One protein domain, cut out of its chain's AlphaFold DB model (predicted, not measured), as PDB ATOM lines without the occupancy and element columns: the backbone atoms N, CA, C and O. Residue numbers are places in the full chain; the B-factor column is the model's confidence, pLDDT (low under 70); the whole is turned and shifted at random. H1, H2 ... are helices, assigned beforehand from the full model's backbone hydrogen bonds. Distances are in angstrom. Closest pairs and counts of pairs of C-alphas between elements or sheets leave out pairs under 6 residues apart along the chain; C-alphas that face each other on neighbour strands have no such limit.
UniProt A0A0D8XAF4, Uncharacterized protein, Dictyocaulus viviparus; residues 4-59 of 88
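What this domain is: This is residues 4 to 59 of the 88 residues of an uncharacterized protein of Dictyocaulus viviparus (UniProt A0A0D8XAF4). Two helices make a V, a wide-open helical hairpin with a shorter arm, H1, and a much longer arm, H2, that meet near the tight turn between them; residues 4 to 14, a stretch with no named helix, come before H1 at the open end of the V. Residues 6 to 11 stick out beyond the start of H1, and residues 36 to 59, the larger part of H2, stick out on the other arm. The printed part has 56 residues, with two named helices in the order H1, H2 and no named strand; the class is all helix. The whole is extended, with a radius of gyration of the C-alphas of 16.8 A, and only just flat, with spans of 47 by 31 by 11 A.

How they stand to each other: H1, residues 15 to 29, and H2, residues 31 to 59, form a helical hairpin. They touch, with 4 pairs of C-alphas within 8 A; the closest C-alphas, those of Leu 26 and Leu 34, are 5.9 A apart. H1 touches H2 with residues 23 to 27 alone, and H2 touches H1 with residues 33 to 34 alone. The helices run opposite ways at a steep tilt of 40 degrees, and their centres are 20.7 A apart. In H1 and H2 every O i to N i+4 pair is within hydrogen-bond range.

Where its parts are: H1 runs from Phe 15, with its C-alpha at (224.371, 133.676, 103.187), to Ala 29, a length of 20.8 A. H2 runs from Pro 31, with its C-alpha at (232.066, 150.804, 92.565), to Ala 59, with its C-alpha at (252.696, 118.614, 109.523), a length of 41.8 A.

The domain as a whole: The C-alphas farthest apart, those of Lys 7 and Asn 58, are 47.6 A apart. The printed part has no cut, and the link from H1 to H2, one residue, is tight. The mean pLDDT of the printed part is 94.3, and residue 59 is under 70.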
ATOM      1  N   CYS A   4     216.891 139.568 106.954       93.19
ATOM      2  CA  CYS A   4     217.731 138.608 107.690       93.19
ATOM      3  C   CYS A   4     217.192 138.318 109.104       93.19
ATOM      4  O   CYS A   4     217.618 137.360 109.740       93.19
ATOM      5  N   TRP A   5     216.265 139.151 109.581       93.69
ATOM      6  CA  TRP A   5     215.677 139.110 110.918       93.69
ATOM      7  C   TRP A   5     214.181 138.777 110.845       93.69
ATOM      8  O   TRP A   5     213.438 139.080 111.778       93.69
ATOM      9  N   ASP A   6     213.730 138.183 109.734       94.81
ATOM     10  CA  ASP A   6     212.328 137.812 109.564       94.81
ATOM     11  C   ASP A   6     211.888 136.815 110.648       94.81
ATOM     12  O   ASP A   6     212.688 136.011 111.145       94.81
ATOM     13  N   LYS A   7     210.617 136.885 111.053       94.44
ATOM     14  CA  LYS A   7     210.053 135.958 112.038       94.44
ATOM     15  C   LYS A   7     210.012 134.539 111.480       94.44
ATOM     16  O   LYS A   7     210.284 133.606 112.233       94.44
ATOM     17  N   ASP A   8     209.715 134.394 110.191       94.56
ATOM     18  CA  ASP A   8     209.777 133.111 109.505       94.56
ATOM     19  C   ASP A   8     211.228 132.825 109.072       94.56
ATOM     20  O   ASP A   8     211.811 133.601 108.309       94.56
ATOM     21  N   PRO A   9     211.859 131.732 109.541       93.62
ATOM     22  CA  PRO A   9     213.208 131.373 109.114       93.62
ATOM     23  C   PRO A   9     213.315 131.079 107.611       93.62
ATOM     24  O   PRO A   9     214.397 131.267 107.060       93.62
ATOM     25  N   ASN A  10     212.235 130.659 106.946       93.62
ATOM     26  CA  ASN A  10     212.249 130.353 105.511       93.62
ATOM     27  C   ASN A  10     212.293 131.617 104.641       93.62
ATOM     28  O   ASN A  10     212.769 131.574 103.509       93.62
ATOM     29  N   GLU A  11     211.848 132.751 105.182       94.00
ATOM     30  CA  GLU A  11     211.893 134.052 104.505       94.00
ATOM     31  C   GLU A  11     213.261 134.735 104.614       94.00
ATOM     32  O   GLU A  11     213.555 135.701 103.890       94.00
ATOM     33  N   ARG A  12     214.120 134.230 105.510       94.94
ATOM     34  CA  ARG A  12     215.469 134.753 105.701       94.94
ATOM     35  C   ARG A  12     216.350 134.338 104.525       94.94
ATOM     36  O   ARG A  12     216.452 133.150 104.220       94.94
ATOM     37  N   PRO A  13     217.043 135.290 103.881       95.12
ATOM     38  CA  PRO A  13     217.980 134.955 102.828       95.12
ATOM     39  C   PRO A  13     219.124 134.104 103.378       95.12
ATOM     40  O   PRO A  13     219.642 134.348 104.472       95.12
ATOM     41  N   ASN A  14     219.561 133.131 102.585       95.00
ATOM     42  CA  ASN A  14     220.787 132.413 102.890       95.00
ATOM     43  C   ASN A  14     222.009 133.329 102.709       95.00
ATOM     44  O   ASN A  14     221.944 134.410 102.114       95.00
ATOM     45  N   PHE A  15     223.152 132.876 103.210       94.12
ATOM     46  CA  PHE A  15     224.371 133.676 103.187       94.12
ATOM     47  C   PHE A  15     224.789 134.092 101.765       94.12
ATOM     48  O   PHE A  15     225.157 135.246 101.537       94.12
ATOM     49  N   THR A  16     224.658 133.192 100.788       95.56
ATOM     50  CA  THR A  16     224.963 133.469  99.376       95.56
ATOM     51  C   THR A  16     224.094 134.601  98.826       95.56
ATOM     52  O   THR A  16     224.598 135.501  98.151       95.56
ATOM     53  N   GLN A  17     222.800 134.597  99.146       94.56
ATOM     54  CA  GLN A  17     221.858 135.641  98.743       94.56
ATOM     55  C   GLN A  17     222.203 136.990  99.388       94.56
ATOM     56  O   GLN A  17     222.229 138.003  98.689       94.56
ATOM     57  N   CYS A  18     222.538 137.005 100.683       94.81
ATOM     58  CA  CYS A  18     223.000 138.210 101.381       94.81
ATOM     59  C   CYS A  18     224.256 138.797 100.732       94.81
ATOM     60  O   CYS A  18     224.314 139.995 100.454       94.81
ATOM     61  N   MET A  19     225.250 137.952 100.451       93.56
ATOM     62  CA  MET A  19     226.494 138.373  99.815       93.56
ATOM     63  C   MET A  19     226.238 138.955  98.422       93.56
ATOM     64  O   MET A  19     226.796 139.996  98.079       93.56
ATOM     65  N   HIS A  20     225.380 138.315  97.624       94.81
ATOM     66  CA  HIS A  20     225.027 138.821  96.302       94.81
ATOM     67  C   HIS A  20     224.354 140.197  96.387       94.81
ATOM     68  O   HIS A  20     224.792 141.131  95.719       94.81
ATOM     69  N   GLN A  21     223.344 140.347  97.253       94.12
ATOM     70  CA  GLN A  21     222.660 141.625  97.459       94.12
ATOM     71  C   GLN A  21     223.632 142.717  97.910       94.12
ATOM     72  O   GLN A  21     223.624 143.812  97.352       94.12
ATOM     73  N   LEU A  22     224.513 142.415  98.867       92.56
ATOM     74  CA  LEU A  22     225.515 143.360  99.350       92.56
ATOM     75  C   LEU A  22     226.455 143.814  98.225       92.56
ATOM     76  O   LEU A  22     226.672 145.013  98.069       92.56
ATOM     77  N   LYS A  23     226.953 142.884  97.397       93.88
ATOM     78  CA  LYS A  23     227.790 143.209  96.232       93.88
ATOM     79  C   LYS A  23     227.051 144.082  95.219       93.88
ATOM     80  O   LYS A  23     227.628 145.045  94.723       93.88
ATOM     81  N   VAL A  24     225.781 143.788  94.933       95.31
ATOM     82  CA  VAL A  24     224.957 144.606  94.026       95.31
ATOM     83  C   VAL A  24     224.781 146.021  94.578       95.31
ATOM     84  O   VAL A  24     225.016 146.989  93.857       95.31
ATOM     85  N   HIS A  25     224.427 146.159  95.856       94.38
ATOM     86  CA  HIS A  25     224.271 147.469  96.488       94.38
ATOM     87  C   HIS A  25     225.580 148.261  96.506       94.38
ATOM     88  O   HIS A  25     225.571 149.441  96.164       94.38
ATOM     89  N   LEU A  26     226.705 147.619  96.828       94.69
ATOM     90  CA  LEU A  26     228.032 148.235  96.765       94.69
ATOM     91  C   LEU A  26     228.394 148.665  95.347       94.69
ATOM     92  O   LEU A  26     228.858 149.781  95.161       94.69
ATOM     93  N   LYS A  27     228.124 147.834  94.337       96.19
ATOM     94  CA  LYS A  27     228.385 148.180  92.936       96.19
ATOM     95  C   LYS A  27     227.627 149.433  92.501       96.19
ATOM     96  O   LYS A  27     228.163 150.218  91.730       96.19
ATOM     97  N   LEU A  28     226.395 149.613  92.974       96.06
ATOM     98  CA  LEU A  28     225.575 150.780  92.642       96.06
ATOM     99  C   LEU A  28     225.963 152.019  93.458       96.06
ATOM    100  O   LEU A  28     226.009 153.116  92.912       96.06
ATOM    101  N   ALA A  29     226.235 151.852  94.753       97.00
ATOM    102  CA  ALA A  29     226.514 152.960  95.662       97.00
ATOM    103  C   ALA A  29     227.969 153.451  95.591       97.00
ATOM    104  O   ALA A  29     228.221 154.649  95.693       97.00
ATOM    105  N   SER A  30     228.933 152.538  95.446       96.62
ATOM    106  CA  SER A  30     230.365 152.841  95.369       96.62
ATOM    107  C   SER A  30     231.151 151.714  94.671       96.62
ATOM    108  O   SER A  30     231.683 150.807  95.323       96.62
ATOM    109  N   PRO A  31     231.284 151.776  93.333       96.00
ATOM    110  CA  PRO A  31     232.066 150.804  92.565       96.00
ATOM    111  C   PRO A  31     233.539 150.730  92.991       96.00
ATOM    112  O   PRO A  31     234.146 149.664  92.956       96.00
ATOM    113  N   GLN A  32     234.111 151.863  93.405       96.56
ATOM    114  CA  GLN A  32     235.522 151.975  93.791       96.56
ATOM    115  C   GLN A  32     235.805 151.217  95.090       96.56
ATOM    116  O   GLN A  32     236.811 150.518  95.197       96.56
ATOM    117  N   LEU A  33     234.890 151.308  96.063       95.44
ATOM    118  CA  LEU A  33     234.994 150.541  97.301       95.44
ATOM    119  C   LEU A  33     234.878 149.042  97.023       95.44
ATOM    120  O   LEU A  33     235.665 148.268  97.556       95.44
ATOM    121  N   LEU A  34     233.936 148.638  96.161       96.06
ATOM    122  CA  LEU A  34     233.801 147.236  95.768       96.06
ATOM    123  C   LEU A  34     235.097 146.705  95.143       96.06
ATOM    124  O   LEU A  34     235.587 145.665  95.572       96.06
ATOM    125  N   GLN A  35     235.684 147.449  94.202       96.12
ATOM    126  CA  GLN A  35     236.951 147.078  93.575       96.12
ATOM    127  C   GLN A  35     238.072 146.927  94.609       96.12
ATOM    128  O   GLN A  35     238.851 145.978  94.542       96.12
ATOM    129  N   ARG A  36     238.159 147.843  95.582       97.25
ATOM    130  CA  ARG A  36     239.179 147.755  96.630       97.25
ATOM    131  C   ARG A  36     238.999 146.510  97.498       97.25
ATOM    132  O   ARG A  36     239.964 145.785  97.708       97.25
ATOM    133  N   VAL A  37     237.773 146.235  97.938       95.44
ATOM    134  CA  VAL A  37     237.457 145.038  98.729       95.44
ATOM    135  C   VAL A  37     237.796 143.763  97.958       95.44
ATOM    136  O   VAL A  37     238.340 142.828  98.535       95.44
ATOM    137  N   GLU A  38     237.513 143.709  96.657       95.69
ATOM    138  CA  GLU A  38     237.868 142.555  95.822       95.69
ATOM    139  C   GLU A  38     239.387 142.335  95.749       95.69
ATOM    140  O   GLU A  38     239.834 141.192  95.838       95.69
ATOM    141  N   LEU A  39     240.184 143.405  95.652       97.06
ATOM    142  CA  LEU A  39     241.646 143.310  95.696       97.06
ATOM    143  C   LEU A  39     242.148 142.807  97.055       97.06
ATOM    144  O   LEU A  39     242.959 141.881  97.095       97.06
ATOM    145  N   ASP A  40     241.631 143.370  98.148       97.12
ATOM    146  CA  ASP A  40     242.027 142.989  99.507       97.12
ATOM    147  C   ASP A  40     241.671 141.511  99.791       97.12
ATOM    148  O   ASP A  40     242.464 140.774 100.377       97.12
ATOM    149  N   LEU A  41     240.517 141.029  99.307       95.56
ATOM    150  CA  LEU A  41     240.114 139.621  99.426       95.56
ATOM    151  C   LEU A  41     241.035 138.668  98.651       95.56
ATOM    152  O   LEU A  41     241.317 137.568  99.123       95.56
ATOM    153  N   VAL A  42     241.514 139.068  97.472       97.12
ATOM    154  CA  VAL A  42     242.478 138.265  96.701       97.12
ATOM    155  C   VAL A  42     243.815 138.173  97.435       97.12
ATOM    156  O   VAL A  42     244.440 137.111  97.449       97.12
ATOM    157  N   GLU A  43     244.268 139.265  98.046       97.56
ATOM    158  CA  GLU A  43     245.484 139.266  98.857       97.56
ATOM    159  C   GLU A  43     245.339 138.377 100.101       97.56
ATOM    160  O   GLU A  43     246.226 137.569 100.390       97.56
ATOM    161  N   GLU A  44     244.202 138.470 100.794       97.56
ATOM    162  CA  GLU A  44     243.858 137.605 101.923       97.56
ATOM    163  C   GLU A  44     243.885 136.127 101.529       97.56
ATOM    164  O   GLU A  44     244.544 135.329 102.194       97.56
ATOM    165  N   SER A  45     243.244 135.775 100.410       96.88
ATOM    166  CA  SER A  45     243.224 134.404  99.890       96.88
ATOM    167  C   SER A  45     244.638 133.867  99.692       96.88
ATOM    168  O   SER A  45     244.960 132.791 100.185       96.88
ATOM    169  N   LYS A  46     245.527 134.641  99.055       97.75
ATOM    170  CA  LYS A  46     246.925 134.227  98.846       97.75
ATOM    171  C   LYS A  46     247.656 133.988 100.165       97.75
ATOM    172  O   LYS A  46     248.461 133.067 100.273       97.75
ATOM    173  N   ARG A  47     247.403 134.819 101.177       97.56
ATOM    174  CA  ARG A  47     248.024 134.663 102.497       97.56
ATOM    175  C   ARG A  47     247.524 133.409 103.208       97.56
ATOM    176  O   ARG A  47     248.329 132.716 103.827       97.56
ATOM    177  N   GLN A  48     246.232 133.111 103.093       97.25
ATOM    178  CA  GLN A  48     245.633 131.889 103.625       97.25
ATOM    179  C   GLN A  48     246.162 130.644 102.910       97.25
ATOM    180  O   GLN A  48     246.475 129.656 103.575       97.25
ATOM    181  N   ASP A  49     246.355 130.705 101.592       97.44
ATOM    182  CA  ASP A  49     246.964 129.622 100.818       97.44
ATOM    183  C   ASP A  49     248.409 129.369 101.264       97.44
ATOM    184  O   ASP A  49     248.788 128.231 101.541       97.44
ATOM    185  N   ASN A  50     249.203 130.433 101.419       96.81
ATOM    186  CA  ASN A  50     250.580 130.341 101.909       96.81
ATOM    187  C   ASN A  50     250.643 129.742 103.322       96.81
ATOM    188  O   ASN A  50     251.475 128.876 103.593       96.81
ATOM    189  N   LEU A  51     249.755 130.179 104.222       95.19
ATOM    190  CA  LEU A  51     249.666 129.632 105.576       95.19
ATOM    191  C   LEU A  51     249.270 128.152 105.554       95.19
ATOM    192  O   LEU A  51     249.868 127.347 106.261       95.19
ATOM    193  N   SER A  52     248.297 127.784 104.723       95.25
ATOM    194  CA  SER A  52     247.849 126.397 104.576       95.25
ATOM    195  C   SER A  52     248.981 125.507 104.068       95.25
ATOM    196  O   SER A  52     249.227 124.447 104.637       95.25
ATOM    197  N   GLN A  53     249.740 125.969 103.070       94.88
ATOM    198  CA  GLN A  53     250.933 125.273 102.590       94.88
ATOM    199  C   GLN A  53     251.987 125.118 103.687       94.88
ATOM    200  O   GLN A  53     252.547 124.035 103.837       94.88
ATOM    201  N   TRP A  54     252.242 126.166 104.474       94.19
ATOM    202  CA  TRP A  54     253.183 126.113 105.594       94.19
ATOM    203  C   TRP A  54     252.750 125.099 106.660       94.19
ATOM    204  O   TRP A  54     253.569 124.303 107.119       94.19
ATOM    205  N   LEU A  55     251.459 125.065 107.006       92.75
ATOM    206  CA  LEU A  55     250.898 124.085 107.939       92.75
ATOM    207  C   LEU A  55     251.043 122.658 107.405       92.75
ATOM    208  O   LEU A  55     251.495 121.786 108.139       92.75
ATOM    209  N   THR A  56     250.722 122.415 106.131       91.50
ATOM    210  CA  THR A  56     250.895 121.092 105.511       91.50
ATOM    211  C   THR A  56     252.367 120.678 105.464       91.50
ATOM    212  O   THR A  56     252.696 119.530 105.744       91.50
ATOM    213  N   GLN A  57     253.273 121.605 105.149       83.62
ATOM    214  CA  GLN A  57     254.710 121.332 105.124       83.62
ATOM    215  C   GLN A  57     255.253 121.002 106.515       83.62
ATOM    216  O   GLN A  57     256.036 120.069 106.633       83.62
ATOM    217  N   ASN A  58     254.828 121.704 107.566       74.00
ATOM    218  CA  ASN A  58     255.272 121.398 108.927       74.00
ATOM    219  C   ASN A  58     254.617 120.140 109.497       74.00
ATOM    220  O   ASN A  58     255.309 119.352 110.132       74.00
ATOM    221  N   ALA A  59     253.345 119.880 109.185       69.25
ATOM    222  CA  ALA A  59     252.696 118.614 109.523       69.25
ATOM    223  C   ALA A  59     253.411 117.409 108.882       69.25
ATOM    224  O   ALA A  59     253.508 116.352 109.492       69.25
TER     225      ALA A  59